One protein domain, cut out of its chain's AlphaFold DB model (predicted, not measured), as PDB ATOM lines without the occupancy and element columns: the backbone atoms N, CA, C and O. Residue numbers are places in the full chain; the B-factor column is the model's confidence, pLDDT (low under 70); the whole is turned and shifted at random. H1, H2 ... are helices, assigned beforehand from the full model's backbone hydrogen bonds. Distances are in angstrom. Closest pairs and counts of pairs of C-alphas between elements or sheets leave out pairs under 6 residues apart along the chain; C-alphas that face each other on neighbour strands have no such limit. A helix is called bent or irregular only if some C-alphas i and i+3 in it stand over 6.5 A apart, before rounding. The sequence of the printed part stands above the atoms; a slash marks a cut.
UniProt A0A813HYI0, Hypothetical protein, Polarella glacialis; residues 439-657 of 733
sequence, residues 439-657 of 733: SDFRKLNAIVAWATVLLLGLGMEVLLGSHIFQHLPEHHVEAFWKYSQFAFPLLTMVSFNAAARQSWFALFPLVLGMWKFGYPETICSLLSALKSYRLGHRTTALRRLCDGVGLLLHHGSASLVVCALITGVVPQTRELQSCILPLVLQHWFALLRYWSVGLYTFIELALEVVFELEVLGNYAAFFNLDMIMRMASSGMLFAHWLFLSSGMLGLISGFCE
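This is residues 439 to 657 of the 733 residues of the protein "Hypothetical protein" of Polarella glacialis (UniProt A0A813HYI0). An up-and-down bundle of helices forms a ring about the long axis: H2b, H6, H7, H8 and H5 each touch the next, and H5 touches H2b, with H3 packed on both. H1 crosses H3 and H5 on the outside at steep tilts of 40 and 48 degrees, touching H3 with residues 453 to 457 alone and H5 with residues 443 to 454 alone, and H4 folds back on H5. The 219 printed residues hold eight named helices, H1 to H8, and no named strand: all helix, compact, radius of gyration of the C-alphas 17.6 A, spans 53 by 39 by 34 A.

Find C-alpha 439 at (-0.654, 12.589, 31.947); H1 runs from there to 471, 47.0 A. H2, residues 474 to 500, was assigned as one helix by its hydrogen bonds but is bent, C-alphas 486 and 489 being 6.9 A apart: its arms are H2a, 474 to 486, and H2b, 489 to 500. Next come H3, 504 to 514, H4, 521 to 534, and H5, 538 to 566, 41.6 A. H6, 574 to 594, and H7, 597 to 625, are irregular: C-alphas 588 and 591 are 7.4 A apart, 617 and 620 7.5 A. H8, 627 to 656, 42.7 A, ends at C-alpha 656 (-12.480, -31.848, 59.603).

Start at H5, the hub. It touches H8, closest C-alphas Gly 550 and Ala 639, 4.2 A, at a shallow tilt of 22 degrees, opposite ways. H4 and H5 form a hairpin, closest C-alphas Ala 529 and Ala 541, 4.1 A. H5 and H6 are apart. Every O i to N i+4 pair is within hydrogen-bond range in H1, H2a, H2b, H4, H5 and H8; H3 has 5 of 7, H6 11 of 17, H7 23 of 25.

The farthest C-alphas, of Ser 439 and Glu 657, are 54.8 A apart. The printed part has no cut, no link is long, and no printed residue is under 70 in pLDDT.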
ATOM      1  N   SER A 439      -0.731  13.633  30.913       84.88
ATOM      2  CA  SER A 439      -0.654  12.589  31.947       84.88
ATOM      3  C   SER A 439      -1.983  11.843  32.117       84.88
ATOM      4  O   SER A 439      -2.010  10.611  32.131       84.88
ATOM      5  N   ASP A 440      -3.098  12.567  32.192       89.19
ATOM      6  CA  ASP A 440      -4.421  11.969  32.389       89.19
ATOM      7  C   ASP A 440      -4.854  11.162  31.168       89.19
ATOM      8  O   ASP A 440      -5.421  10.077  31.302       89.19
ATOM      9  N   PHE A 441      -4.503  11.633  29.969       89.62
ATOM     10  CA  PHE A 441      -4.743  10.897  28.734       89.62
ATOM     11  C   PHE A 441      -3.985   9.559  28.699       89.62
ATOM     12  O   PHE A 441      -4.554   8.535  28.316       89.62
ATOM     13  N   ARG A 442      -2.724   9.520  29.158       93.50
ATOM     14  CA  ARG A 442      -1.967   8.259  29.279       93.50
ATOM     15  C   ARG A 442      -2.609   7.298  30.279       93.50
ATOM     16  O   ARG A 442      -2.740   6.115  29.971       93.50
ATOM     17  N   LYS A 443      -3.068   7.797  31.432       95.25
ATOM     18  CA  LYS A 443      -3.779   6.993  32.446       95.25
ATOM     19  C   LYS A 443      -5.080   6.418  31.903       95.25
ATOM     20  O   LYS A 443      -5.341   5.229  32.073       95.25
ATOM     21  N   LEU A 444      -5.861   7.234  31.197       94.56
ATOM     22  CA  LEU A 444      -7.079   6.787  30.529       94.56
ATOM     23  C   LEU A 444      -6.774   5.683  29.510       94.56
ATOM     24  O   LEU A 444      -7.416   4.635  29.537       94.56
ATOM     25  N   ASN A 445      -5.754   5.869  28.668       95.56
ATOM     26  CA  ASN A 445      -5.324   4.847  27.712       95.56
ATOM     27  C   ASN A 445      -4.883   3.551  28.404       95.56
ATOM     28  O   ASN A 445      -5.219   2.469  27.922       95.56
ATOM     29  N   ALA A 446      -4.178   3.640  29.536       97.38
ATOM     30  CA  ALA A 446      -3.767   2.470  30.310       97.38
ATOM     31  C   ALA A 446      -4.983   1.679  30.808       97.38
ATOM     32  O   ALA A 446      -5.028   0.459  30.655       97.38
ATOM     33  N   ILE A 447      -5.994   2.374  31.339       97.25
ATOM     34  CA  ILE A 447      -7.239   1.774  31.839       97.25
ATOM     35  C   ILE A 447      -8.053   1.147  30.698       97.25
ATOM     36  O   ILE A 447      -8.545   0.028  30.843       97.25
ATOM     37  N   VAL A 448      -8.176   1.822  29.550       97.19
ATOM     38  CA  VAL A 448      -8.899   1.294  28.375       97.19
ATOM     39  C   VAL A 448      -8.209   0.047  27.815       97.19
ATOM     40  O   VAL A 448      -8.872  -0.953  27.520       97.19
ATOM     41  N   ALA A 449      -6.880   0.076  27.693       97.75
ATOM     42  CA  ALA A 449      -6.097  -1.075  27.258       97.75
ATOM     43  C   ALA A 449      -6.236  -2.243  28.245       97.75
ATOM     44  O   ALA A 449      -6.493  -3.371  27.827       97.75
ATOM     45  N   TRP A 450      -6.152  -1.966  29.547       98.38
ATOM     46  CA  TRP A 450      -6.330  -2.953  30.612       98.38
ATOM     47  C   TRP A 450      -7.707  -3.624  30.569       98.38
ATOM     48  O   TRP A 450      -7.795  -4.852  30.567       98.38
ATOM     49  N   ALA A 451      -8.781  -2.836  30.463       97.94
ATOM     50  CA  ALA A 451     -10.138  -3.361  30.348       97.94
ATOM     51  C   ALA A 451     -10.298  -4.241  29.096       97.94
ATOM     52  O   ALA A 451     -10.910  -5.307  29.155       97.94
ATOM     53  N   THR A 452      -9.693  -3.835  27.977       97.88
ATOM     54  CA  THR A 452      -9.718  -4.597  26.722       97.88
ATOM     55  C   THR A 452      -8.986  -5.935  26.859       97.88
ATOM     56  O   THR A 452      -9.517  -6.963  26.445       97.88
ATOM     57  N   VAL A 453      -7.803  -5.950  27.485       98.12
ATOM     58  CA  VAL A 453      -7.031  -7.176  27.765       98.12
ATOM     59  C   VAL A 453      -7.823  -8.136  28.650       98.12
ATOM     60  O   VAL A 453      -7.920  -9.317  28.321       98.12
ATOM     61  N   LEU A 454      -8.422  -7.636  29.735       97.75
ATOM     62  CA  LEU A 454      -9.247  -8.440  30.639       97.75
ATOM     63  C   LEU A 454     -10.445  -9.070  29.920       97.75
ATOM     64  O   LEU A 454     -10.680 -10.272  30.049       97.75
ATOM     65  N   LEU A 455     -11.193  -8.273  29.150       97.25
ATOM     66  CA  LEU A 455     -12.358  -8.755  28.404       97.25
ATOM     67  C   LEU A 455     -11.965  -9.786  27.346       97.25
ATOM     68  O   LEU A 455     -12.644 -10.803  27.207       97.25
ATOM     69  N   LEU A 456     -10.863  -9.560  26.626       97.75
ATOM     70  CA  LEU A 456     -10.374 -10.495  25.617       97.75
ATOM     71  C   LEU A 456      -9.891 -11.805  26.247       97.75
ATOM     72  O   LEU A 456     -10.222 -12.878  25.748       97.75
ATOM     73  N   GLY A 457      -9.159 -11.729  27.357       97.50
ATOM     74  CA  GLY A 457      -8.680 -12.891  28.097       97.50
ATOM     75  C   GLY A 457      -9.811 -13.764  28.642       97.50
ATOM     76  O   GLY A 457      -9.864 -14.966  28.373       97.50
ATOM     77  N   LEU A 458     -10.782 -13.152  29.326       96.75
ATOM     78  CA  LEU A 458     -11.979 -13.852  29.810       96.75
ATOM     79  C   LEU A 458     -12.840 -14.381  28.654       96.75
ATOM     80  O   LEU A 458     -13.331 -15.508  28.713       96.75
ATOM     81  N   GLY A 459     -12.993 -13.603  27.580       96.94
ATOM     82  CA  GLY A 459     -13.676 -14.036  26.363       96.94
ATOM     83  C   GLY A 459     -13.007 -15.253  25.723       96.94
ATOM     84  O   GLY A 459     -13.696 -16.166  25.267       96.94
ATOM     85  N   MET A 460     -11.676 -15.321  25.754       97.44
ATOM     86  CA  MET A 460     -10.909 -16.464  25.269       97.44
ATOM     87  C   MET A 460     -11.152 -17.717  26.126       97.44
ATOM     88  O   MET A 460     -11.371 -18.785  25.559       97.44
ATOM     89  N   GLU A 461     -11.208 -17.616  27.461       96.56
ATOM     90  CA  GLU A 461     -11.605 -18.756  28.313       96.56
ATOM     91  C   GLU A 461     -13.010 -19.272  27.972       96.56
ATOM     92  O   GLU A 461     -13.236 -20.480  27.889       96.56
ATOM     93  N   VAL A 462     -13.966 -18.364  27.760       94.75
ATOM     94  CA  VAL A 462     -15.352 -18.743  27.462       94.75
ATOM     95  C   VAL A 462     -15.460 -19.384  26.083       94.75
ATOM     96  O   VAL A 462     -16.027 -20.468  25.966       94.75
ATOM     97  N   LEU A 463     -14.932 -18.747  25.039       95.94
ATOM     98  CA  LEU A 463     -15.110 -19.192  23.656       95.94
ATOM     99  C   LEU A 463     -14.160 -20.343  23.304       95.94
ATOM    100  O   LEU A 463     -14.604 -21.431  22.928       95.94
ATOM    101  N   LEU A 464     -12.852 -20.117  23.450       95.19
ATOM    102  CA  LEU A 464     -11.828 -21.087  23.071       95.19
ATOM    103  C   LEU A 464     -11.736 -22.219  24.095       95.19
ATOM    104  O   LEU A 464     -11.670 -23.383  23.701       95.19
ATOM    105  N   GLY A 465     -11.825 -21.909  25.390       93.00
ATOM    106  CA  GLY A 465     -11.861 -22.928  26.438       93.00
ATOM    107  C   GLY A 465     -13.046 -23.879  26.269       93.00
ATOM    108  O   GLY A 465     -12.855 -25.095  26.256       93.00
ATOM    109  N   SER A 466     -14.256 -23.364  26.025       89.81
ATOM    110  CA  SER A 466     -15.414 -24.227  25.731       89.81
ATOM    111  C   SER A 466     -15.187 -25.099  24.498       89.81
ATOM    112  O   SER A 466     -15.498 -26.290  24.531       89.81
ATOM    113  N   HIS A 467     -14.610 -24.540  23.429       94.25
ATOM    114  CA  HIS A 467     -14.306 -25.299  22.220       94.25
ATOM    115  C   HIS A 467     -13.316 -26.441  22.497       94.25
ATOM    116  O   HIS A 467     -13.593 -27.585  22.127       94.25
ATOM    117  N   ILE A 468     -12.222 -26.157  23.212       93.00
ATOM    118  CA  ILE A 468     -11.197 -27.128  23.621       93.00
ATOM    119  C   ILE A 468     -11.826 -28.286  24.402       93.00
ATOM    120  O   ILE A 468     -11.618 -29.444  24.052       93.00
ATOM    121  N   PHE A 469     -12.636 -27.992  25.422       91.38
ATOM    122  CA  PHE A 469     -13.242 -29.024  26.273       91.38
ATOM    123  C   PHE A 469     -14.320 -29.858  25.575       91.38
ATOM    124  O   PHE A 469     -14.551 -31.000  25.970       91.38
ATOM    125  N   GLN A 470     -14.994 -29.298  24.569       93.69
ATOM    126  CA  GLN A 470     -16.033 -30.003  23.815       93.69
ATOM    127  C   GLN A 470     -15.458 -30.893  22.709       93.69
ATOM    128  O   GLN A 470     -16.002 -31.968  22.458       93.69
ATOM    129  N   HIS A 471     -14.377 -30.462  22.052       96.00
ATOM    130  CA  HIS A 471     -13.899 -31.094  20.818       96.00
ATOM    131  C   HIS A 471     -12.611 -31.899  20.994       96.00
ATOM    132  O   HIS A 471     -12.369 -32.823  20.215       96.00
ATOM    133  N   LEU A 472     -11.777 -31.590  21.993       95.00
ATOM    134  CA  LEU A 472     -10.534 -32.329  22.191       95.00
ATOM    135  C   LEU A 472     -10.731 -33.553  23.098       95.00
ATOM    136  O   LEU A 472     -11.376 -33.472  24.145       95.00
ATOM    137  N   PRO A 473     -10.119 -34.699  22.744       95.31
ATOM    138  CA  PRO A 473      -9.988 -35.828  23.651       95.31
ATOM    139  C   PRO A 473      -9.316 -35.435  24.972       95.31
ATOM    140  O   PRO A 473      -8.412 -34.603  25.002       95.31
ATOM    141  N   GLU A 474      -9.685 -36.116  26.056       92.00
ATOM    142  CA  GLU A 474      -9.199 -35.848  27.419       92.00
ATOM    143  C   GLU A 474      -7.661 -35.771  27.506       92.00
ATOM    144  O   GLU A 474      -7.111 -34.813  28.037       92.00
ATOM    145  N   HIS A 475      -6.949 -36.716  26.888       94.00
ATOM    146  CA  HIS A 475      -5.482 -36.719  26.877       94.00
ATOM    147  C   HIS A 475      -4.876 -35.517  26.127       94.00
ATOM    148  O   HIS A 475      -3.816 -35.026  26.514       94.00
ATOM    149  N   HIS A 476      -5.545 -35.003  25.089       95.44
ATOM    150  CA  HIS A 476      -5.112 -33.794  24.385       95.44
ATOM    151  C   HIS A 476      -5.363 -32.534  25.210       95.44
ATOM    152  O   HIS A 476      -4.517 -31.646  25.213       95.44
ATOM    153  N   VAL A 477      -6.470 -32.467  25.955       93.88
ATOM    154  CA  VAL A 477      -6.733 -31.354  26.880       93.88
ATOM    155  C   VAL A 477      -5.670 -31.311  27.990       93.88
ATOM    156  O   VAL A 477      -5.226 -30.229  28.373       93.88
ATOM    157  N   GLU A 478      -5.203 -32.467  28.481       93.69
ATOM    158  CA  GLU A 478      -4.156 -32.529  29.514       93.69
ATOM    159  C   GLU A 478      -2.796 -32.104  28.960       93.69
ATOM    160  O   GLU A 478      -2.059 -31.361  29.609       93.69
ATOM    161  N   ALA A 479      -2.462 -32.569  27.754       95.50
ATOM    162  CA  ALA A 479      -1.241 -32.167  27.072       95.50
ATOM    163  C   ALA A 479      -1.242 -30.656  26.811       95.50
ATOM    164  O   ALA A 479      -0.289 -29.974  27.177       95.50
ATOM    165  N   PHE A 480      -2.337 -30.127  26.258       95.75
ATOM    166  CA  PHE A 480      -2.519 -28.698  26.008       95.75
ATOM    167  C   PHE A 480      -2.336 -27.866  27.278       95.75
ATOM    168  O   PHE A 480      -1.612 -26.877  27.265       95.75
ATOM    169  N   TRP A 481      -2.915 -28.313  28.393       95.44
ATOM    170  CA  TRP A 481      -2.737 -27.688  29.701       95.44
ATOM    171  C   TRP A 481      -1.274 -27.636  30.155       95.44
ATOM    172  O   TRP A 481      -0.789 -26.594  30.585       95.44
ATOM    173  N   LYS A 482      -0.531 -28.741  30.037       95.88
ATOM    174  CA  LYS A 482       0.899 -28.762  30.393       95.88
ATOM    175  C   LYS A 482       1.716 -27.838  29.485       95.88
ATOM    176  O   LYS A 482       2.584 -27.121  29.976       95.88
ATOM    177  N   TYR A 483       1.417 -27.811  28.185       96.75
ATOM    178  CA  TYR A 483       2.085 -26.915  27.237       96.75
ATOM    179  C   TYR A 483       1.789 -25.443  27.511       96.75
ATOM    180  O   TYR A 483       2.702 -24.622  27.464       96.75
ATOM    181  N   SER A 484       0.545 -25.099  27.837       96.31
ATOM    182  CA  SER A 484       0.184 -23.717  28.134       96.31
ATOM    183  C   SER A 484       0.823 -23.228  29.437       96.31
ATOM    184  O   SER A 484       1.304 -22.098  29.489       96.31
ATOM    185  N   GLN A 485       0.952 -24.097  30.449       95.25
ATOM    186  CA  GLN A 485       1.738 -23.808  31.654       95.25
ATOM    187  C   GLN A 485       3.227 -23.602  31.363       95.25
ATOM    188  O   GLN A 485       3.835 -22.700  31.928       95.25
ATOM    189  N   PHE A 486       3.808 -24.411  30.477       96.00
ATOM    190  CA  PHE A 486       5.209 -24.275  30.079       96.00
ATOM    191  C   PHE A 486       5.483 -22.976  29.306       96.00
ATOM    192  O   PHE A 486       6.506 -22.328  29.512       96.00
ATOM    193  N   ALA A 487       4.566 -22.590  28.417       97.25
ATOM    194  CA  ALA A 487       4.696 -21.396  27.589       97.25
ATOM    195  C   ALA A 487       4.395 -20.094  28.349       97.25
ATOM    196  O   ALA A 487       4.935 -19.047  27.985       97.25
ATOM    197  N   PHE A 488       3.566 -20.152  29.400       96.88
ATOM    198  CA  PHE A 488       3.178 -19.004  30.227       96.88
ATOM    199  C   PHE A 488       4.361 -18.095  30.603       96.88
ATOM    200  O   PHE A 488       4.336 -16.923  30.225       96.88
ATOM    201  N   PRO A 489       5.422 -18.575  31.286       97.31
ATOM    202  CA  PRO A 489       6.455 -17.674  31.785       97.31
ATOM    203  C   PRO A 489       7.245 -16.997  30.664       97.31
ATOM    204  O   PRO A 489       7.651 -15.846  30.811       97.31
ATOM    205  N   LEU A 490       7.431 -17.678  29.528       97.69
ATOM    206  CA  LEU A 490       8.075 -17.096  28.354       97.69
ATOM    207  C   LEU A 490       7.232 -15.953  27.779       97.69
ATOM    208  O   LEU A 490       7.753 -14.864  27.545       97.69
ATOM    209  N   LEU A 491       5.932 -16.180  27.577       98.25
ATOM    210  CA  LEU A 491       5.024 -15.171  27.026       98.25
ATOM    211  C   LEU A 491       4.895 -13.955  27.949       98.25
ATOM    212  O   LEU A 491       4.983 -12.821  27.476       98.25
ATOM    213  N   THR A 492       4.775 -14.174  29.260       97.31
ATOM    214  CA  THR A 492       4.710 -13.094  30.255       97.31
ATOM    215  C   THR A 492       6.006 -12.279  30.279       97.31
ATOM    216  O   THR A 492       5.956 -11.049  30.281       97.31
ATOM    217  N   MET A 493       7.174 -12.926  30.190       97.81
ATOM    218  CA  MET A 493       8.461 -12.222  30.101       97.81
ATOM    219  C   MET A 493       8.613 -11.417  28.810       97.81
ATOM    220  O   MET A 493       9.087 -10.279  28.854       97.81
ATOM    221  N   VAL A 494       8.206 -11.971  27.662       98.25
ATOM    222  CA  VAL A 494       8.213 -11.246  26.380       98.25
ATOM    223  C   VAL A 494       7.288 -10.034  26.451       98.25
ATOM    224  O   VAL A 494       7.688  -8.941  26.053       98.25
ATOM    225  N   SER A 495       6.084 -10.208  27.002       98.44
ATOM    226  CA  SER A 495       5.126  -9.125  27.204       98.44
ATOM    227  C   SER A 495       5.708  -8.007  28.070       98.44
ATOM    228  O   SER A 495       5.757  -6.858  27.637       98.44
ATOM    229  N   PHE A 496       6.242  -8.342  29.244       98.06
ATOM    230  CA  PHE A 496       6.812  -7.365  30.169       98.06
ATOM    231  C   PHE A 496       7.994  -6.589  29.561       98.06
ATOM    232  O   PHE A 496       8.058  -5.365  29.669       98.06
ATOM    233  N   ASN A 497       8.908  -7.271  28.861       97.62
ATOM    234  CA  ASN A 497      10.054  -6.616  28.218       97.62
ATOM    235  C   ASN A 497       9.650  -5.738  27.026       97.62
ATOM    236  O   ASN A 497      10.209  -4.658  26.836       97.62
ATOM    237  N   ALA A 498       8.677  -6.173  26.223       97.94
ATOM    238  CA  ALA A 498       8.134  -5.352  25.144       97.94
ATOM    239  C   ALA A 498       7.409  -4.114  25.703       97.94
ATOM    240  O   ALA A 498       7.569  -3.012  25.175       97.94
ATOM    241  N   ALA A 499       6.687  -4.271  26.815       98.19
ATOM    242  CA  ALA A 499       5.991  -3.190  27.499       98.19
ATOM    243  C   ALA A 499       6.938  -2.150  28.094       98.19
ATOM    244  O   ALA A 499       6.680  -0.957  27.973       98.19
ATOM    245  N   ALA A 500       8.070  -2.581  28.653       96.56
ATOM    246  CA  ALA A 500       9.117  -1.680  29.127       96.56
ATOM    247  C   ALA A 500       9.694  -0.780  28.020       96.56
ATOM    248  O   ALA A 500      10.155   0.324  28.291       96.56
ATOM    249  N   ARG A 501       9.630  -1.230  26.759       97.12
ATOM    250  CA  ARG A 501       9.996  -0.446  25.566       97.12
ATOM    251  C   ARG A 501       8.801   0.275  24.939       97.12
ATOM    252  O   ARG A 501       8.868   0.655  23.774       97.12
ATOM    253  N   GLN A 502       7.698   0.401  25.678       96.75
ATOM    254  CA  GLN A 502       6.452   1.033  25.238       96.75
ATOM    255  C   GLN A 502       5.878   0.427  23.943       96.75
ATOM    256  O   GLN A 502       5.216   1.095  23.149       96.75
ATOM    257  N   SER A 503       6.126  -0.867  23.705       97.88
ATOM    258  CA  SER A 503       5.645  -1.560  22.512       97.88
ATOM    259  C   SER A 503       4.265  -2.167  22.739       97.88
ATOM    260  O   SER A 503       4.097  -3.084  23.542       97.88
ATOM    261  N   TRP A 504       3.285  -1.736  21.944       97.69
ATOM    262  CA  TRP A 504       1.928  -2.298  21.935       97.69
ATOM    263  C   TRP A 504       1.876  -3.784  21.558       97.69
ATOM    264  O   TRP A 504       0.907  -4.466  21.893       97.69
ATOM    265  N   PHE A 505       2.936  -4.317  20.934       97.69
ATOM    266  CA  PHE A 505       3.072  -5.753  20.685       97.69
ATOM    267  C   PHE A 505       2.972  -6.577  21.975       97.69
ATOM    268  O   PHE A 505       2.496  -7.704  21.924       97.69
ATOM    269  N   ALA A 506       3.345  -6.010  23.128       98.19
ATOM    270  CA  ALA A 506       3.277  -6.662  24.432       98.19
ATOM    271  C   ALA A 506       1.884  -7.193  24.813       98.19
ATOM    272  O   ALA A 506       1.804  -8.164  25.569       98.19
ATOM    273  N   LEU A 507       0.797  -6.609  24.289       98.31
ATOM    274  CA  LEU A 507      -0.573  -7.026  24.613       98.31
ATOM    275  C   LEU A 507      -0.923  -8.418  24.067       98.31
ATOM    276  O   LEU A 507      -1.668  -9.158  24.704       98.31
ATOM    277  N   PHE A 508      -0.376  -8.802  22.912       98.19
ATOM    278  CA  PHE A 508      -0.641 -10.112  22.313       98.19
ATOM    279  C   PHE A 508      -0.102 -11.284  23.160       98.19
ATOM    280  O   PHE A 508      -0.898 -12.133  23.571       98.19
ATOM    281  N   PRO A 509       1.205 -11.347  23.498       98.31
ATOM    282  CA  PRO A 509       1.721 -12.377  24.389       98.31
ATOM    283  C   PRO A 509       1.180 -12.234  25.817       98.31
ATOM    284  O   PRO A 509       1.084 -13.249  26.498       98.31
ATOM    285  N   LEU A 510       0.764 -11.035  26.261       98.31
ATOM    286  CA  LEU A 510       0.082 -10.864  27.550       98.31
ATOM    287  C   LEU A 510      -1.203 -11.691  27.604       98.31
ATOM    288  O   LEU A 510      -1.364 -12.518  28.492       98.31
ATOM    289  N   VAL A 511      -2.109 -11.491  26.644       98.19
ATOM    290  CA  VAL A 511      -3.415 -12.169  26.624       98.19
ATOM    291  C   VAL A 511      -3.238 -13.680  26.480       98.19
ATOM    292  O   VAL A 511      -3.855 -14.447  27.219       98.19
ATOM    293  N   LEU A 512      -2.367 -14.122  25.566       97.94
ATOM    294  CA  LEU A 512      -2.103 -15.550  25.366       97.94
ATOM    295  C   LEU A 512      -1.432 -16.202  26.575       97.94
ATOM    296  O   LEU A 512      -1.798 -17.321  26.934       97.94
ATOM    297  N   GLY A 513      -0.471 -15.512  27.190       97.44
ATOM    298  CA  GLY A 513       0.234 -15.970  28.379       97.44
ATOM    299  C   GLY A 513      -0.708 -16.058  29.569       97.44
ATOM    300  O   GLY A 513      -0.972 -17.156  30.049       97.44
ATOM    301  N   MET A 514      -1.281 -14.929  29.987       96.88
ATOM    302  CA  MET A 514      -2.081 -14.812  31.213       96.88
ATOM    303  C   MET A 514      -3.289 -15.752  31.238       96.88
ATOM    304  O   MET A 514      -3.558 -16.370  32.259       96.88
ATOM    305  N   TRP A 515      -3.962 -15.947  30.101       97.50
ATOM    306  CA  TRP A 515      -5.087 -16.884  29.989       97.50
ATOM    307  C   TRP A 515      -4.710 -18.216  29.338       97.50
ATOM    308  O   TRP A 515      -5.585 -18.955  28.888       97.50
ATOM    309  N   LYS A 516      -3.412 -18.539  29.269       96.38
ATOM    310  CA  LYS A 516      -2.870 -19.849  28.873       96.38
ATOM    311  C   LYS A 516      -3.520 -20.415  27.608       96.38
ATOM    312  O   LYS A 516      -3.957 -21.566  27.584       96.38
ATOM    313  N   PHE A 517      -3.597 -19.586  26.565       96.94
ATOM    314  CA  PHE A 517      -4.253 -19.898  25.287       96.94
ATOM    315  C   PHE A 517      -5.745 -20.267  25.411       96.94
ATOM    316  O   PHE A 517      -6.255 -21.091  24.657       96.94
ATOM    317  N   GLY A 518      -6.454 -19.669  26.366       95.31
ATOM    318  CA  GLY A 518      -7.891 -19.852  26.571       95.31
ATOM    319  C   GLY A 518      -8.256 -21.008  27.489       95.31
ATOM    320  O   GLY A 518      -9.406 -21.442  27.474       95.31
ATOM    321  N   TYR A 519      -7.316 -21.534  28.279       95.25
ATOM    322  CA  TYR A 519      -7.667 -22.548  29.267       95.25
ATOM    323  C   TYR A 519      -8.540 -21.913  30.372       95.25
ATOM    324  O   TYR A 519      -8.118 -20.936  30.982       95.25
ATOM    325  N   PRO A 520      -9.750 -22.433  30.650       93.38
ATOM    326  CA  PRO A 520     -10.766 -21.766  31.458       93.38
ATOM    327  C   PRO A 520     -10.520 -21.915  32.967       93.38
ATOM    328  O   PRO A 520     -11.300 -22.553  33.668       93.38
ATOM    329  N   GLU A 521      -9.433 -21.367  33.505       93.44
ATOM    330  CA  GLU A 521      -9.148 -21.443  34.948       93.44
ATOM    331  C   GLU A 521     -10.049 -20.524  35.763       93.44
ATOM    332  O   GLU A 521     -10.633 -20.947  36.770       93.44
ATOM    333  N   THR A 522     -10.169 -19.273  35.326       95.75
ATOM    334  CA  THR A 522     -10.844 -18.215  36.078       95.75
ATOM    335  C   THR A 522     -12.342 -18.497  36.127       95.75
ATOM    336  O   THR A 522     -12.943 -18.619  37.202       95.75
ATOM    337  N   ILE A 523     -12.946 -18.697  34.954       94.38
ATOM    338  CA  ILE A 523     -14.383 -18.933  34.817       94.38
ATOM    339  C   ILE A 523     -14.785 -20.278  35.430       94.38
ATOM    340  O   ILE A 523     -15.785 -20.342  36.153       94.38
ATOM    341  N   CYS A 524     -14.021 -21.360  35.219       92.88
ATOM    342  CA  CYS A 524     -14.376 -22.644  35.829       92.88
ATOM    343  C   CYS A 524     -14.264 -22.620  37.353       92.88
ATOM    344  O   CYS A 524     -15.077 -23.281  38.005       92.88
ATOM    345  N   SER A 525     -13.325 -21.870  37.935       94.62
ATOM    346  CA  SER A 525     -13.216 -21.741  39.394       94.62
ATOM    347  C   SER A 525     -14.451 -21.056  39.983       94.62
ATOM    348  O   SER A 525     -15.085 -21.606  40.890       94.62
ATOM    349  N   LEU A 526     -14.888 -19.941  39.388       94.56
ATOM    350  CA  LEU A 526     -16.098 -19.219  39.803       94.56
ATOM    351  C   LEU A 526     -17.374 -20.062  39.635       94.56
ATOM    352  O   LEU A 526     -18.196 -20.158  40.552       94.56
ATOM    353  N   LEU A 527     -17.533 -20.745  38.497       93.69
ATOM    354  CA  LEU A 527     -18.681 -21.632  38.268       93.69
ATOM    355  C   LEU A 527     -18.675 -22.835  39.222       93.69
ATOM    356  O   LEU A 527     -19.732 -23.256  39.707       93.69
ATOM    357  N   SER A 528     -17.496 -23.377  39.532       93.19
ATOM    358  CA  SER A 528     -17.338 -24.475  40.492       93.19
ATOM    359  C   SER A 528     -17.678 -24.044  41.915       93.19
ATOM    360  O   SER A 528     -18.265 -24.836  42.660       93.19
ATOM    361  N   ALA A 529     -17.372 -22.799  42.287       95.69
ATOM    362  CA  ALA A 529     -17.780 -22.214  43.558       95.69
ATOM    363  C   ALA A 529     -19.308 -22.154  43.675       95.69
ATOM    364  O   ALA A 529     -19.882 -22.704  44.619       95.69
ATOM    365  N   LEU A 530     -19.984 -21.592  42.666       95.06
ATOM    366  CA  LEU A 530     -21.447 -21.494  42.631       95.06
ATOM    367  C   LEU A 530     -22.117 -22.873  42.676       95.06
ATOM    368  O   LEU A 530     -23.090 -23.081  43.405       95.06
ATOM    369  N   LYS A 531     -21.586 -23.837  41.920       94.62
ATOM    370  CA  LYS A 531     -22.081 -25.217  41.927       94.62
ATOM    371  C   LYS A 531     -21.918 -25.864  43.302       94.62
ATOM    372  O   LYS A 531     -22.872 -26.449  43.804       94.62
ATOM    373  N   SER A 532     -20.745 -25.737  43.920       94.00
ATOM    374  CA  SER A 532     -20.476 -26.291  45.254       94.00
ATOM    375  C   SER A 532     -21.389 -25.673  46.312       94.00
ATOM    376  O   SER A 532     -21.907 -26.388  47.167       94.00
ATOM    377  N   TYR A 533     -21.664 -24.371  46.204       95.62
ATOM    378  CA  TYR A 533     -22.585 -23.673  47.097       95.62
ATOM    379  C   TYR A 533     -24.010 -24.225  46.987       95.62
ATOM    380  O   TYR A 533     -24.625 -24.555  48.000       95.62
ATOM    381  N   ARG A 534     -24.514 -24.404  45.757       95.38
ATOM    382  CA  ARG A 534     -25.848 -24.978  45.494       95.38
ATOM    383  C   ARG A 534     -25.995 -26.414  45.997       95.38
ATOM    384  O   ARG A 534     -27.093 -26.813  46.360       95.38
ATOM    385  N   LEU A 535     -24.901 -27.173  46.031       95.06
ATOM    386  CA  LEU A 535     -24.862 -28.536  46.566       95.06
ATOM    387  C   LEU A 535     -24.705 -28.584  48.098       95.06
ATOM    388  O   LEU A 535     -24.626 -29.666  48.664       95.06
ATOM    389  N   GLY A 536     -24.649 -27.436  48.781       93.88
ATOM    390  CA  GLY A 536     -24.484 -27.361  50.235       93.88
ATOM    391  C   GLY A 536     -23.036 -27.481  50.724       93.88
ATOM    392  O   GLY A 536     -22.789 -27.360  51.922       93.88
ATOM    393  N   HIS A 537     -22.056 -27.640  49.828       94.06
ATOM    394  CA  HIS A 537     -20.632 -27.745  50.164       94.06
ATOM    395  C   HIS A 537     -20.011 -26.355  50.379       94.06
ATOM    396  O   HIS A 537     -19.228 -25.870  49.560       94.06
ATOM    397  N   ARG A 538     -20.384 -25.682  51.474       93.44
ATOM    398  CA  ARG A 538     -20.028 -24.272  51.731       93.44
ATOM    399  C   ARG A 538     -18.519 -24.016  51.789       93.44
ATOM    400  O   ARG A 538     -18.060 -23.066  51.166       93.44
ATOM    401  N   THR A 539     -17.749 -24.862  52.476       92.81
ATOM    402  CA  THR A 539     -16.288 -24.698  52.591       92.81
ATOM    403  C   THR A 539     -15.603 -24.839  51.234       92.81
ATOM    404  O   THR A 539     -14.806 -23.989  50.846       92.81
ATOM    405  N   THR A 540     -15.981 -25.859  50.459       93.19
ATOM    406  CA  THR A 540     -15.494 -26.059  49.087       93.19
ATOM    407  C   THR A 540     -15.895 -24.906  48.174       93.19
ATOM    408  O   THR A 540     -15.095 -24.470  47.352       93.19
ATOM    409  N   ALA A 541     -17.113 -24.382  48.326       95.25
ATOM    410  CA  ALA A 541     -17.568 -23.217  47.579       95.25
ATOM    411  C   ALA A 541     -16.720 -21.980  47.879       95.25
ATOM    412  O   ALA A 541     -16.280 -21.319  46.945       95.25
ATOM    413  N   LEU A 542     -16.450 -21.703  49.159       95.38
ATOM    414  CA  LEU A 542     -15.616 -20.579  49.580       95.38
ATOM    415  C   LEU A 542     -14.185 -20.717  49.054       95.38
ATOM    416  O   LEU A 542     -13.670 -19.777  48.464       95.38
ATOM    417  N   ARG A 543     -13.583 -21.907  49.174       95.81
ATOM    418  CA  ARG A 543     -12.257 -22.211  48.615       95.81
ATOM    419  C   ARG A 543     -12.190 -21.893  47.116       95.81
ATOM    420  O   ARG A 543     -11.345 -21.124  46.679       95.81
ATOM    421  N   ARG A 544     -13.136 -22.426  46.333       94.94
ATOM    422  CA  ARG A 544     -13.200 -22.203  44.876       94.94
ATOM    423  C   ARG A 544     -13.506 -20.747  44.511       94.94
ATOM    424  O   ARG A 544     -13.082 -20.291  43.453       94.94
ATOM    425  N   LEU A 545     -14.240 -20.028  45.362       96.44
ATOM    426  CA  LEU A 545     -14.489 -18.599  45.188       96.44
ATOM    427  C   LEU A 545     -13.202 -17.798  45.400       96.44
ATOM    428  O   LEU A 545     -12.894 -16.952  44.568       96.44
ATOM    429  N   CYS A 546     -12.442 -18.098  46.459       96.94
ATOM    430  CA  CYS A 546     -11.124 -17.510  46.698       96.94
ATOM    431  C   CYS A 546     -10.178 -17.769  45.518       96.94
ATOM    432  O   CYS A 546      -9.557 -16.823  45.049       96.94
ATOM    433  N   ASP A 547     -10.140 -18.994  44.979       96.12
ATOM    434  CA  ASP A 547      -9.342 -19.315  43.784       96.12
ATOM    435  C   ASP A 547      -9.774 -18.480  42.566       96.12
ATOM    436  O   ASP A 547      -8.942 -17.881  41.891       96.12
ATOM    437  N   GLY A 548     -11.078 -18.414  42.279       96.44
ATOM    438  CA  GLY A 548     -11.594 -17.703  41.106       96.44
ATOM    439  C   GLY A 548     -11.416 -16.185  41.178       96.44
ATOM    440  O   GLY A 548     -11.003 -15.566  40.198       96.44
ATOM    441  N   VAL A 549     -11.698 -15.579  42.336       97.31
ATOM    442  CA  VAL A 549     -11.494 -14.138  42.564       97.31
ATOM    443  C   VAL A 549     -10.002 -13.810  42.628       97.31
ATOM    444  O   VAL A 549      -9.582 -12.818  42.038       97.31
ATOM    445  N   GLY A 550      -9.203 -14.661  43.277       97.44
ATOM    446  CA  GLY A 550      -7.747 -14.545  43.311       97.44
ATOM    447  C   GLY A 550      -7.152 -14.550  41.906       97.44
ATOM    448  O   GLY A 550      -6.431 -13.625  41.556       97.44
ATOM    449  N   LEU A 551      -7.530 -15.505  41.049       96.94
ATOM    450  CA  LEU A 551      -7.077 -15.554  39.651       96.94
ATOM    451  C   LEU A 551      -7.469 -14.301  38.863       96.94
ATOM    452  O   LEU A 551      -6.636 -13.742  38.152       96.94
ATOM    453  N   LEU A 552      -8.708 -13.825  39.014       97.44
ATOM    454  CA  LEU A 552      -9.167 -12.611  38.337       97.44
ATOM    455  C   LEU A 552      -8.354 -11.378  38.761       97.44
ATOM    456  O   LEU A 552      -7.930 -10.599  37.907       97.44
ATOM    457  N   LEU A 553      -8.117 -11.209  40.064       97.56
ATOM    458  CA  LEU A 553      -7.330 -10.100  40.603       97.56
ATOM    459  C   LEU A 553      -5.848 -10.213  40.241       97.56
ATOM    460  O   LEU A 553      -5.240  -9.204  39.888       97.56
ATOM    461  N   HIS A 554      -5.282 -11.418  40.270       98.38
ATOM    462  CA  HIS A 554      -3.902 -11.697  39.880       98.38
ATOM    463  C   HIS A 554      -3.684 -11.343  38.401       98.38
ATOM    464  O   HIS A 554      -2.830 -10.516  38.070       98.38
ATOM    465  N   HIS A 555      -4.526 -11.871  37.501       98.00
ATOM    466  CA  HIS A 555      -4.449 -11.563  36.070       98.00
ATOM    467  C   HIS A 555      -4.719 -10.087  35.773       98.00
ATOM    468  O   HIS A 555      -4.011  -9.476  34.966       98.00
ATOM    469  N   GLY A 556      -5.716  -9.500  36.439       98.06
ATOM    470  CA  GLY A 556      -6.056  -8.089  36.295       98.06
ATOM    471  C   GLY A 556      -4.928  -7.169  36.737       98.06
ATOM    472  O   GLY A 556      -4.602  -6.233  36.011       98.06
ATOM    473  N   SER A 557      -4.291  -7.460  37.868       98.44
ATOM    474  CA  SER A 557      -3.200  -6.651  38.414       98.44
ATOM    475  C   SER A 557      -1.944  -6.737  37.550       98.44
ATOM    476  O   SER A 557      -1.386  -5.704  37.186       98.44
ATOM    477  N   ALA A 558      -1.538  -7.943  37.134       98.31
ATOM    478  CA  ALA A 558      -0.413  -8.117  36.211       98.31
ATOM    479  C   ALA A 558      -0.651  -7.408  34.868       98.31
ATOM    480  O   ALA A 558       0.227  -6.703  34.366       98.31
ATOM    481  N   SER A 559      -1.858  -7.535  34.307       98.56
ATOM    482  CA  SER A 559      -2.213  -6.860  33.055       98.56
ATOM    483  C   SER A 559      -2.193  -5.338  33.200       98.56
ATOM    484  O   SER A 559      -1.742  -4.645  32.291       98.56
ATOM    485  N   LEU A 560      -2.633  -4.809  34.349       98.44
ATOM    486  CA  LEU A 560      -2.636  -3.373  34.626       98.44
ATOM    487  C   LEU A 560      -1.215  -2.795  34.644       98.44
ATOM    488  O   LEU A 560      -0.984  -1.753  34.032       98.44
ATOM    489  N   VAL A 561      -0.254  -3.494  35.264       98.56
ATOM    490  CA  VAL A 561       1.169  -3.105  35.235       98.56
ATOM    491  C   VAL A 561       1.684  -3.026  33.800       98.56
ATOM    492  O   VAL A 561       2.302  -2.037  33.410       98.56
ATOM    493  N   VAL A 562       1.415  -4.051  32.991       98.56
ATOM    494  CA  VAL A 562       1.877  -4.104  31.598       98.56
ATOM    495  C   VAL A 562       1.253  -2.980  30.763       98.56
ATOM    496  O   VAL A 562       1.966  -2.301  30.024       98.56
ATOM    497  N   CYS A 563      -0.044  -2.711  30.917       98.62
ATOM    498  CA  CYS A 563      -0.707  -1.591  30.246       98.62
ATOM    499  C   CYS A 563      -0.161  -0.224  30.696       98.62
ATOM    500  O   CYS A 563       0.001   0.669  29.862       98.62
ATOM    501  N   ALA A 564       0.170  -0.061  31.980       98.31
ATOM    502  CA  ALA A 564       0.776   1.162  32.510       98.31
ATOM    503  C   ALA A 564       2.193   1.407  31.959       98.31
ATOM    504  O   ALA A 564       2.545   2.549  31.653       98.31
ATOM    505  N   LEU A 565       2.978   0.340  31.771       98.19
ATOM    506  CA  LEU A 565       4.298   0.397  31.132       98.19
ATOM    507  C   LEU A 565       4.194   0.766  29.646       98.19
ATOM    508  O   LEU A 565       4.863   1.699  29.207       98.19
ATOM    509  N   ILE A 566       3.319   0.096  28.881       98.38
ATOM    510  CA  ILE A 566       3.155   0.344  27.431       98.38
ATOM    511  C   ILE A 566       2.768   1.796  27.150       98.38
ATOM    512  O   ILE A 566       3.246   2.403  26.197       98.38
ATOM    513  N   THR A 567       1.894   2.356  27.985       97.94
ATOM    514  CA  THR A 567       1.392   3.729  27.836       97.94
ATOM    515  C   THR A 567       2.330   4.788  28.412       97.94
ATOM    516  O   THR A 567       2.063   5.982  28.268       97.94
ATOM    517  N   GLY A 568       3.423   4.378  29.062       96.44
ATOM    518  CA  GLY A 568       4.369   5.288  29.697       96.44
ATOM    519  C   GLY A 568       3.768   6.074  30.862       96.44
ATOM    520  O   GLY A 568       4.197   7.202  31.105       96.44
ATOM    521  N   VAL A 569       2.757   5.519  31.545       96.81
ATOM    522  CA  VAL A 569       2.276   6.051  32.835       96.81
ATOM    523  C   VAL A 569       3.306   5.769  33.922       96.81
ATOM    524  O   VAL A 569       3.521   6.593  34.802       96.81
ATOM    525  N   VAL A 570       3.951   4.606  33.846       97.00
ATOM    526  CA  VAL A 570       4.923   4.143  34.835       97.00
ATOM    527  C   VAL A 570       6.196   3.747  34.090       97.00
ATOM    528  O   VAL A 570       6.100   3.027  33.095       97.00
ATOM    529  N   PRO A 571       7.384   4.204  34.518       97.06
ATOM    530  CA  PRO A 571       8.643   3.725  33.965       97.06
ATOM    531  C   PRO A 571       8.967   2.317  34.476       97.06
ATOM    532  O   PRO A 571       8.520   1.896  35.542       97.06
ATOM    533  N   GLN A 572       9.803   1.582  33.745       97.19
ATOM    534  CA  GLN A 572      10.358   0.343  34.274       97.19
ATOM    535  C   GLN A 572      11.395   0.679  35.354       97.19
ATOM    536  O   GLN A 572      12.442   1.245  35.049       97.19
ATOM    537  N   THR A 573      11.118   0.309  36.602       97.19
ATOM    538  CA  THR A 573      12.048   0.505  37.722       97.19
ATOM    539  C   THR A 573      12.558  -0.825  38.270       97.19
ATOM    540  O   THR A 573      12.009  -1.895  37.979       97.19
ATOM    541  N   ARG A 574      13.627  -0.771  39.072       97.31
ATOM    542  CA  ARG A 574      14.206  -1.955  39.721       97.31
ATOM    543  C   ARG A 574      13.225  -2.585  40.708       97.31
ATOM    544  O   ARG A 574      13.119  -3.803  40.757       97.31
ATOM    545  N   GLU A 575      12.510  -1.754  41.452       97.69
ATOM    546  CA  GLU A 575      11.514  -2.138  42.456       97.69
ATOM    547  C   GLU A 575      10.360  -2.906  41.804       97.69
ATOM    548  O   GLU A 575       9.889  -3.923  42.310       97.69
ATOM    549  N   LEU A 576       9.935  -2.460  40.617       97.56
ATOM    550  CA  LEU A 576       8.930  -3.172  39.839       97.56
ATOM    551  C   LEU A 576       9.448  -4.537  39.359       97.56
ATOM    552  O   LEU A 576       8.739  -5.540  39.451       97.56
ATOM    553  N   GLN A 577      10.684  -4.590  38.856       97.56
ATOM    554  CA  GLN A 577      11.298  -5.839  38.399       97.56
ATOM    555  C   GLN A 577      11.494  -6.847  39.540       97.56
ATOM    556  O   GLN A 577      11.251  -8.038  39.330       97.56
ATOM    557  N   SER A 578      11.904  -6.393  40.729       97.62
ATOM    558  CA  SER A 578      12.144  -7.273  41.878       97.62
ATOM    559  C   SER A 578      10.862  -7.924  42.390       97.62
ATOM    560  O   SER A 578      10.907  -9.074  42.812       97.62
ATOM    561  N   CYS A 579       9.712  -7.258  42.256       97.88
ATOM    562  CA  CYS A 579       8.410  -7.834  42.600       97.88
ATOM    563  C   CYS A 579       7.900  -8.841  41.556       97.88
ATOM    564  O   CYS A 579       7.256  -9.827  41.901       97.88
ATOM    565  N   ILE A 580       8.173  -8.612  40.269       97.62
ATOM    566  CA  ILE A 580       7.657  -9.460  39.178       97.62
ATOM    567  C   ILE A 580       8.469 -10.745  39.022       97.62
ATOM    568  O   ILE A 580       7.915 -11.790  38.680       97.62
ATOM    569  N   LEU A 581       9.781 -10.689  39.260       97.12
ATOM    570  CA  LEU A 581      10.662 -11.831  39.031       97.12
ATOM    571  C   LEU A 581      10.273 -13.073  39.865       97.12
ATOM    572  O   LEU A 581      10.150 -14.140  39.260       97.12
ATOM    573  N   PRO A 582      10.005 -12.985  41.185       98.06
ATOM    574  CA  PRO A 582       9.526 -14.123  41.971       98.06
ATOM    575  C   PRO A 582       8.242 -14.747  41.412       98.06
ATOM    576  O   PRO A 582       8.165 -15.968  41.314       98.06
ATOM    577  N   LEU A 583       7.284 -13.928  40.957       97.44
ATOM    578  CA  LEU A 583       6.033 -14.405  40.355       97.44
ATOM    579  C   LEU A 583       6.284 -15.187  39.061       97.44
ATOM    580  O   LEU A 583       5.729 -16.259  38.843       97.44
ATOM    581  N   VAL A 584       7.168 -14.693  38.191       97.50
ATOM    582  CA  VAL A 584       7.542 -15.425  36.971       97.50
ATOM    583  C   VAL A 584       8.230 -16.750  37.316       97.50
ATOM    584  O   VAL A 584       7.954 -17.766  36.674       97.50
ATOM    585  N   LEU A 585       9.097 -16.751  38.336       97.25
ATOM    586  CA  LEU A 585       9.797 -17.950  38.798       97.25
ATOM    587  C   LEU A 585       8.843 -18.998  39.380       97.25
ATOM    588  O   LEU A 585       9.045 -20.177  39.101       97.25
ATOM    589  N   GLN A 586       7.788 -18.606  40.102       96.94
ATOM    590  CA  GLN A 586       6.732 -19.533  40.547       96.94
ATOM    591  C   GLN A 586       6.206 -20.335  39.345       96.94
ATOM    592  O   GLN A 586       6.221 -21.567  39.300       96.94
ATOM    593  N   HIS A 587       5.905 -19.644  38.248       96.38
ATOM    594  CA  HIS A 587       5.416 -20.308  37.047       96.38
ATOM    595  C   HIS A 587       6.454 -21.160  36.298       96.38
ATOM    596  O   HIS A 587       6.051 -22.068  35.567       96.38
ATOM    597  N   TRP A 588       7.763 -20.964  36.498       96.12
ATOM    598  CA  TRP A 588       8.783 -21.889  35.968       96.12
ATOM    599  C   TRP A 588       8.672 -23.272  36.607       96.12
ATOM    600  O   TRP A 588       8.892 -24.290  35.947       96.12
ATOM    601  N   PHE A 589       8.293 -23.316  37.884       97.06
ATOM    602  CA  PHE A 589       8.190 -24.551  38.651       97.06
ATOM    603  C   PHE A 589       6.787 -25.169  38.625       97.06
ATOM    604  O   PHE A 589       6.607 -26.264  39.157       97.06
ATOM    605  N   ALA A 590       5.814 -24.569  37.927       94.94
ATOM    606  CA  ALA A 590       4.437 -25.068  37.833       94.94
ATOM    607  C   ALA A 590       4.327 -26.546  37.405       94.94
ATOM    608  O   ALA A 590       3.468 -27.280  37.901       94.94
ATOM    609  N   LEU A 591       5.209 -27.019  36.516       95.62
ATOM    610  CA  LEU A 591       5.221 -28.417  36.065       95.62
ATOM    611  C   LEU A 591       5.785 -29.398  37.103       95.62
ATOM    612  O   LEU A 591       5.530 -30.600  37.018       95.62
ATOM    613  N   LEU A 592       6.513 -28.917  38.111       96.25
ATOM    614  CA  LEU A 592       7.131 -29.768  39.125       96.25
ATOM    615  C   LEU A 592       6.094 -30.509  39.970       96.25
ATOM    616  O   LEU A 592       6.362 -31.610  40.451       96.25
ATOM    617  N   ARG A 593       4.874 -29.968  40.076       96.00
ATOM    618  CA  ARG A 593       3.753 -30.612  40.773       96.00
ATOM    619  C   ARG A 593       3.379 -31.982  40.201       96.00
ATOM    620  O   ARG A 593       2.810 -32.793  40.921       96.00
ATOM    621  N   TYR A 594       3.688 -32.242  38.927       94.69
ATOM    622  CA  TYR A 594       3.450 -33.542  38.289       94.69
ATOM    623  C   TYR A 594       4.488 -34.596  38.685       94.69
ATOM    624  O   TYR A 594       4.259 -35.781  38.463       94.69
ATOM    625  N   TRP A 595       5.620 -34.173  39.250       97.00
ATOM    626  CA  TRP A 595       6.690 -35.059  39.695       97.00
ATOM    627  C   TRP A 595       6.747 -35.173  41.220       97.00
ATOM    628  O   TRP A 595       6.830 -36.272  41.758       97.00
ATOM    629  N   SER A 596       6.660 -34.044  41.925       96.75
ATOM    630  CA  SER A 596       6.631 -33.993  43.384       96.75
ATOM    631  C   SER A 596       5.827 -32.788  43.864       96.75
ATOM    632  O   SER A 596       6.302 -31.652  43.850       96.75
ATOM    633  N   VAL A 597       4.605 -33.048  44.341       93.56
ATOM    634  CA  VAL A 597       3.728 -32.019  44.926       93.56
ATOM    635  C   VAL A 597       4.404 -31.348  46.123       93.56
ATOM    636  O   VAL A 597       4.346 -30.132  46.250       93.56
ATOM    637  N   GLY A 598       5.097 -32.117  46.972       94.62
ATOM    638  CA  GLY A 598       5.772 -31.577  48.154       94.62
ATOM    639  C   GLY A 598       6.905 -30.609  47.810       94.62
ATOM    640  O   GLY A 598       6.988 -29.540  48.410       94.62
ATOM    641  N   LEU A 599       7.739 -30.959  46.824       95.81
ATOM    642  CA  LEU A 599       8.819 -30.085  46.361       95.81
ATOM    643  C   LEU A 599       8.267 -28.823  45.688       95.81
ATOM    644  O   LEU A 599       8.730 -27.728  45.987       95.81
ATOM    645  N   TYR A 600       7.253 -28.978  44.832       95.94
ATOM    646  CA  TYR A 600       6.542 -27.862  44.213       95.94
ATOM    647  C   TYR A 600       5.999 -26.892  45.267       95.94
ATOM    648  O   TYR A 600       6.369 -25.726  45.268       95.94
ATOM    649  N   THR A 601       5.212 -27.379  46.231       95.00
ATOM    650  CA  THR A 601       4.645 -26.540  47.296       95.00
ATOM    651  C   THR A 601       5.718 -25.837  48.123       95.00
ATOM    652  O   THR A 601       5.534 -24.682  48.490       95.00
ATOM    653  N   PHE A 602       6.836 -26.504  48.423       96.94
ATOM    654  CA  PHE A 602       7.938 -25.873  49.149       96.94
ATOM    655  C   PHE A 602       8.547 -24.700  48.365       96.94
ATOM    656  O   PHE A 602       8.740 -23.631  48.937       96.94
ATOM    657  N   ILE A 603       8.815 -24.887  47.069       97.31
ATOM    658  CA  ILE A 603       9.383 -23.840  46.208       97.31
ATOM    659  C   ILE A 603       8.405 -22.671  46.051       97.31
ATOM    660  O   ILE A 603       8.813 -21.526  46.216       97.31
ATOM    661  N   GLU A 604       7.126 -22.954  45.796       96.81
ATOM    662  CA  GLU A 604       6.082 -21.929  45.675       96.81
ATOM    663  C   GLU A 604       5.976 -21.080  46.943       96.81
ATOM    664  O   GLU A 604       6.012 -19.859  46.856       96.81
ATOM    665  N   LEU A 605       5.937 -21.706  48.127       96.56
ATOM    666  CA  LEU A 605       5.885 -20.982  49.402       96.56
ATOM    667  C   LEU A 605       7.152 -20.161  49.665       96.56
ATOM    668  O   LEU A 605       7.066 -19.065  50.209       96.56
ATOM    669  N   ALA A 606       8.329 -20.670  49.293       97.62
ATOM    670  CA  ALA A 606       9.571 -19.918  49.439       97.62
ATOM    671  C   ALA A 606       9.586 -18.672  48.535       97.62
ATOM    672  O   ALA A 606       9.949 -17.591  48.992       97.62
ATOM    673  N   LEU A 607       9.162 -18.812  47.274       97.88
ATOM    674  CA  LEU A 607       9.052 -17.692  46.334       97.88
ATOM    675  C   LEU A 607       7.937 -16.718  46.718       97.88
ATOM    676  O   LEU A 607       8.102 -15.521  46.517       97.88
ATOM    677  N   GLU A 608       6.852 -17.211  47.313       97.75
ATOM    678  CA  GLU A 608       5.757 -16.389  47.830       97.75
ATOM    679  C   GLU A 608       6.238 -15.451  48.940       97.75
ATOM    680  O   GLU A 608       5.983 -14.253  48.891       97.75
ATOM    681  N   VAL A 609       7.024 -15.962  49.893       97.75
ATOM    682  CA  VAL A 609       7.626 -15.128  50.946       97.75
ATOM    683  C   VAL A 609       8.528 -14.050  50.341       97.75
ATOM    684  O   VAL A 609       8.488 -12.903  50.778       97.75
ATOM    685  N   VAL A 610       9.332 -14.389  49.326       98.44
ATOM    686  CA  VAL A 610      10.175 -13.400  48.633       98.44
ATOM    687  C   VAL A 610       9.315 -12.352  47.923       98.44
ATOM    688  O   VAL A 610       9.588 -11.164  48.055       98.44
ATOM    689  N   PHE A 611       8.265 -12.772  47.214       98.38
ATOM    690  CA  PHE A 611       7.321 -11.875  46.551       98.38
ATOM    691  C   PHE A 611       6.676 -10.887  47.535       98.38
ATOM    692  O   PHE A 611       6.711  -9.680  47.292       98.38
ATOM    693  N   GLU A 612       6.131 -11.371  48.654       97.94
ATOM    694  CA  GLU A 612       5.483 -10.513  49.650       97.94
ATOM    695  C   GLU A 612       6.471  -9.514  50.264       97.94
ATOM    696  O   GLU A 612       6.147  -8.334  50.400       97.94
ATOM    697  N   LEU A 613       7.691  -9.958  50.589       98.12
ATOM    698  CA  LEU A 613       8.742  -9.083  51.112       98.12
ATOM    699  C   LEU A 613       9.133  -7.993  50.108       98.12
ATOM    700  O   LEU A 613       9.294  -6.840  50.505       98.12
ATOM    701  N   GLU A 614       9.256  -8.331  48.823       98.19
ATOM    702  CA  GLU A 614       9.568  -7.362  47.769       98.19
ATOM    703  C   GLU A 614       8.423  -6.364  47.564       98.19
ATOM    704  O   GLU A 614       8.670  -5.158  47.516       98.19
ATOM    705  N   VAL A 615       7.164  -6.812  47.512       97.56
ATOM    706  CA  VAL A 615       6.021  -5.900  47.334       97.56
ATOM    707  C   VAL A 615       5.854  -4.975  48.533       97.56
ATOM    708  O   VAL A 615       5.701  -3.767  48.345       97.56
ATOM    709  N   LEU A 616       5.908  -5.508  49.754       97.31
ATOM    710  CA  LEU A 616       5.766  -4.712  50.975       97.31
ATOM    711  C   LEU A 616       6.959  -3.772  51.177       97.31
ATOM    712  O   LEU A 616       6.767  -2.608  51.527       97.31
ATOM    713  N   GLY A 617       8.179  -4.242  50.903       97.50
ATOM    714  CA  GLY A 617       9.400  -3.440  51.004       97.50
ATOM    715  C   GLY A 617       9.445  -2.280  50.007       97.50
ATOM    716  O   GLY A 617       9.956  -1.210  50.332       97.50
ATOM    717  N   ASN A 618       8.856  -2.459  48.822       97.50
ATOM    718  CA  ASN A 618       8.808  -1.439  47.773       97.50
ATOM    719  C   ASN A 618       7.480  -0.662  47.715       97.50
ATOM    720  O   ASN A 618       7.319   0.217  46.864       97.50
ATOM    721  N   TYR A 619       6.531  -0.918  48.621       95.38
ATOM    722  CA  TYR A 619       5.193  -0.321  48.552       95.38
ATOM    723  C   TYR A 619       5.219   1.215  48.614       95.38
ATOM    724  O   TYR A 619       4.489   1.883  47.881       95.38
ATOM    725  N   ALA A 620       6.127   1.796  49.407       94.62
ATOM    726  CA  ALA A 620       6.333   3.244  49.456       94.62
ATOM    727  C   ALA A 620       6.823   3.820  48.111       94.62
ATOM    728  O   ALA A 620       6.409   4.909  47.711       94.62
ATOM    729  N   ALA A 621       7.662   3.085  47.373       94.56
ATOM    730  CA  ALA A 621       8.084   3.484  46.032       94.56
ATOM    731  C   ALA A 621       6.902   3.441  45.050       94.56
ATOM    732  O   ALA A 621       6.692   4.396  44.302       94.56
ATOM    733  N   PHE A 622       6.065   2.398  45.107       93.88
ATOM    734  CA  PHE A 622       4.838   2.322  44.300       93.88
ATOM    735  C   PHE A 622       3.844   3.429  44.639       93.88
ATOM    736  O   PHE A 622       3.182   3.949  43.739       93.88
ATOM    737  N   PHE A 623       3.782   3.834  45.909       92.44
ATOM    738  CA  PHE A 623       2.956   4.950  46.351       92.44
ATOM    739  C   PHE A 623       3.361   6.272  45.701       92.44
ATOM    740  O   PHE A 623       2.494   7.039  45.277       92.44
ATOM    741  N   ASN A 624       4.667   6.499  45.576       93.44
ATOM    742  CA  ASN A 624       5.228   7.704  44.973       93.44
ATOM    743  C   ASN A 624       5.230   7.689  43.436       93.44
ATOM    744  O   ASN A 624       5.317   8.757  42.838       93.44
ATOM    745  N   LEU A 625       5.135   6.512  42.804       92.56
ATOM    746  CA  LEU A 625       5.127   6.372  41.343       92.56
ATOM    747  C   LEU A 625       3.799   6.820  40.724       92.56
ATOM    748  O   LEU A 625       3.759   7.819  40.013       92.56
ATOM    749  N   ASP A 626       2.713   6.078  40.961       95.88
ATOM    750  CA  ASP A 626       1.383   6.429  40.451       95.88
ATOM    751  C   ASP A 626       0.267   5.679  41.203       95.88
ATOM    752  O   ASP A 626       0.476   4.624  41.808       95.88
ATOM    753  N   MET A 627      -0.965   6.195  41.150       95.44
ATOM    754  CA  MET A 627      -2.150   5.498  41.670       95.44
ATOM    755  C   MET A 627      -2.366   4.124  41.027       95.44
ATOM    756  O   MET A 627      -2.712   3.175  41.729       95.44
ATOM    757  N   ILE A 628      -2.116   3.992  39.723       96.69
ATOM    758  CA  ILE A 628      -2.284   2.727  39.003       96.69
ATOM    759  C   ILE A 628      -1.348   1.647  39.567       96.69
ATOM    760  O   ILE A 628      -1.773   0.506  39.745       96.69
ATOM    761  N   MET A 629      -0.110   2.002  39.931       97.19
ATOM    762  CA  MET A 629       0.827   1.045  40.533       97.19
ATOM    763  C   MET A 629       0.435   0.623  41.938       97.19
ATOM    764  O   MET A 629       0.590  -0.549  42.281       97.19
ATOM    765  N   ARG A 630      -0.116   1.538  42.737       96.19
ATOM    766  CA  ARG A 630      -0.696   1.193  44.041       96.19
ATOM    767  C   ARG A 630      -1.827   0.184  43.885       96.19
ATOM    768  O   ARG A 630      -1.818  -0.853  44.531       96.19
ATOM    769  N   MET A 631      -2.759   0.442  42.969       96.31
ATOM    770  CA  MET A 631      -3.869  -0.477  42.708       96.31
ATOM    771  C   MET A 631      -3.379  -1.849  42.239       96.31
ATOM    772  O   MET A 631      -3.869  -2.866  42.723       96.31
ATOM    773  N   ALA A 632      -2.405  -1.884  41.327       97.81
ATOM    774  CA  ALA A 632      -1.858  -3.133  40.815       97.81
ATOM    775  C   ALA A 632      -1.088  -3.925  41.886       97.81
ATOM    776  O   ALA A 632      -1.281  -5.130  42.009       97.81
ATOM    777  N   SER A 633      -0.244  -3.269  42.687       97.56
ATOM    778  CA  SER A 633       0.516  -3.935  43.756       97.56
ATOM    779  C   SER A 633      -0.394  -4.462  44.869       97.56
ATOM    780  O   SER A 633      -0.278  -5.630  45.239       97.56
ATOM    781  N   SER A 634      -1.364  -3.669  45.334       97.31
ATOM    782  CA  SER A 634      -2.342  -4.105  46.343       97.31
ATOM    783  C   SER A 634      -3.268  -5.198  45.823       97.31
ATOM    784  O   SER A 634      -3.557  -6.154  46.539       97.31
ATOM    785  N   GLY A 635      -3.719  -5.083  44.570       97.31
ATOM    786  CA  GLY A 635      -4.531  -6.108  43.918       97.31
ATOM    787  C   GLY A 635      -3.785  -7.433  43.779       97.31
ATOM    788  O   GLY A 635      -4.361  -8.488  44.044       97.31
ATOM    789  N   MET A 636      -2.493  -7.379  43.438       98.12
ATOM    790  CA  MET A 636      -1.640  -8.562  43.353       98.12
ATOM    791  C   MET A 636      -1.436  -9.209  44.726       98.12
ATOM    792  O   MET A 636      -1.689 -10.400  44.880       98.12
ATOM    793  N   LEU A 637      -1.059  -8.430  45.743       97.56
ATOM    794  CA  LEU A 637      -0.871  -8.941  47.104       97.56
ATOM    795  C   LEU A 637      -2.160  -9.575  47.652       97.56
ATOM    796  O   LEU A 637      -2.149 -10.684  48.184       97.56
ATOM    797  N   PHE A 638      -3.301  -8.914  47.448       97.81
ATOM    798  CA  PHE A 638      -4.589  -9.438  47.893       97.81
ATOM    799  C   PHE A 638      -4.984 -10.730  47.163       97.81
ATOM    800  O   PHE A 638      -5.508 -11.653  47.788       97.81
ATOM    801  N   ALA A 639      -4.700 -10.839  45.861       97.88
ATOM    802  CA  ALA A 639      -4.929 -12.069  45.106       97.88
ATOM    803  C   ALA A 639      -4.161 -13.262  45.695       97.88
ATOM    804  O   ALA A 639      -4.709 -14.354  45.842       97.88
ATOM    805  N   HIS A 640      -2.914 -13.032  46.089       98.00
ATOM    806  CA  HIS A 640      -2.057 -14.045  46.691       98.00
ATOM    807  C   HIS A 640      -2.535 -14.471  48.082       98.00
ATOM    808  O   HIS A 640      -2.630 -15.667  48.378       98.00
ATOM    809  N   TRP A 641      -2.988 -13.524  48.904       97.94
ATOM    810  CA  TRP A 641      -3.631 -13.845  50.180       97.94
ATOM    811  C   TRP A 641      -4.910 -14.671  50.015       97.94
ATOM    812  O   TRP A 641      -5.188 -15.540  50.848       97.94
ATOM    813  N   LEU A 642      -5.676 -14.466  48.936       96.44
ATOM    814  CA  LEU A 642      -6.818 -15.326  48.612       96.44
ATOM    815  C   LEU A 642      -6.376 -16.758  48.269       96.44
ATOM    816  O   LEU A 642      -7.031 -17.702  48.716       96.44
ATOM    817  N   PHE A 643      -5.262 -16.945  47.554       97.19
ATOM    818  CA  PHE A 643      -4.705 -18.278  47.285       97.19
ATOM    819  C   PHE A 643      -4.210 -18.970  48.557       97.19
ATOM    820  O   PHE A 643      -4.533 -20.140  48.785       97.19
ATOM    821  N   LEU A 644      -3.500 -18.252  49.431       95.56
ATOM    822  CA  LEU A 644      -3.074 -18.777  50.731       95.56
ATOM    823  C   LEU A 644      -4.282 -19.162  51.595       95.56
ATOM    824  O   LEU A 644      -4.324 -20.262  52.150       95.56
ATOM    825  N   SER A 645      -5.305 -18.305  51.639       95.19
ATOM    826  CA  SER A 645      -6.559 -18.570  52.356       95.19
ATOM    827  C   SER A 645      -7.282 -19.799  51.800       95.19
ATOM    828  O   SER A 645      -7.730 -20.654  52.563       95.19
ATOM    829  N   SER A 646      -7.349 -19.936  50.472       95.81
ATOM    830  CA  SER A 646      -7.891 -21.122  49.798       95.81
ATOM    831  C   SER A 646      -7.124 -22.395  50.185       95.81
ATOM    832  O   SER A 646      -7.733 -23.410  50.546       95.81
ATOM    833  N   GLY A 647      -5.790 -22.333  50.200       93.69
ATOM    834  CA  GLY A 647      -4.925 -23.425  50.648       93.69
ATOM    835  C   GLY A 647      -5.168 -23.817  52.108       93.69
ATOM    836  O   GLY A 647      -5.336 -25.002  52.410       93.69
ATOM    837  N   MET A 648      -5.267 -22.836  53.011       93.88
ATOM    838  CA  MET A 648      -5.569 -23.060  54.431       93.88
ATOM    839  C   MET A 648      -6.953 -23.684  54.636       93.88
ATOM    840  O   MET A 648      -7.076 -24.658  55.381       93.88
ATOM    841  N   LEU A 649      -7.982 -23.189  53.944       92.25
ATOM    842  CA  LEU A 649      -9.325 -23.780  53.967       92.25
ATOM    843  C   LEU A 649      -9.308 -25.231  53.477       92.25
ATOM    844  O   LEU A 649      -9.979 -26.080  54.062       92.25
ATOM    845  N   GLY A 650      -8.508 -25.527  52.449       91.06
ATOM    846  CA  GLY A 650      -8.274 -26.887  51.969       91.06
ATOM    847  C   GLY A 650      -7.694 -27.801  53.053       91.06
ATOM    848  O   GLY A 650      -8.217 -28.894  53.275       91.06
ATOM    849  N   LEU A 651      -6.674 -27.339  53.782       89.88
ATOM    850  CA  LEU A 651      -6.074 -28.096  54.887       89.88
ATOM    851  C   LEU A 651      -7.070 -28.331  56.026       89.88
ATOM    852  O   LEU A 651      -7.214 -29.463  56.481       89.88
ATOM    853  N   ILE A 652      -7.796 -27.291  56.445       90.88
ATOM    854  CA  ILE A 652      -8.811 -27.391  57.503       90.88
ATOM    855  C   ILE A 652      -9.904 -28.384  57.095       90.88
ATOM    856  O   ILE A 652     -10.250 -29.261  57.882       90.88
ATOM    857  N   SER A 653     -10.400 -28.310  55.852       89.19
ATOM    858  CA  SER A 653     -11.398 -29.267  55.357       89.19
ATOM    859  C   SER A 653     -10.889 -30.710  55.379       89.19
ATOM    860  O   SER A 653     -11.638 -31.593  55.777       89.19
ATOM    861  N   GLY A 654      -9.610 -30.944  55.069       87.94
ATOM    862  CA  GLY A 654      -9.009 -32.280  55.115       87.94
ATOM    863  C   GLY A 654      -8.848 -32.858  56.527       87.94
ATOM    864  O   GLY A 654      -8.827 -34.076  56.678       87.94
ATOM    865  N   PHE A 655      -8.748 -32.014  57.560       87.94
ATOM    866  CA  PHE A 655      -8.737 -32.458  58.962       87.94
ATOM    867  C   PHE A 655     -10.144 -32.638  59.543       87.94
ATOM    868  O   PHE A 655     -10.335 -33.471  60.429       87.94
ATOM    869  N   CYS A 656     -11.112 -31.837  59.087       84.62
ATOM    870  CA  CYS A 656     -12.480 -31.848  59.603       84.62
ATOM    871  C   CYS A 656     -13.390 -32.860  58.910       84.62
ATOM    872  O   CYS A 656     -14.333 -33.331  59.544       84.62
ATOM    873  N   GLU A 657     -13.152 -33.182  57.637       78.19
ATOM    874  CA  GLU A 657     -13.861 -34.281  56.996       78.19
ATOM    875  C   GLU A 657     -13.412 -35.575  57.682       78.19
ATOM    876  O   GLU A 657     -12.226 -35.921  57.610       78.19
TER     877      GLU A 657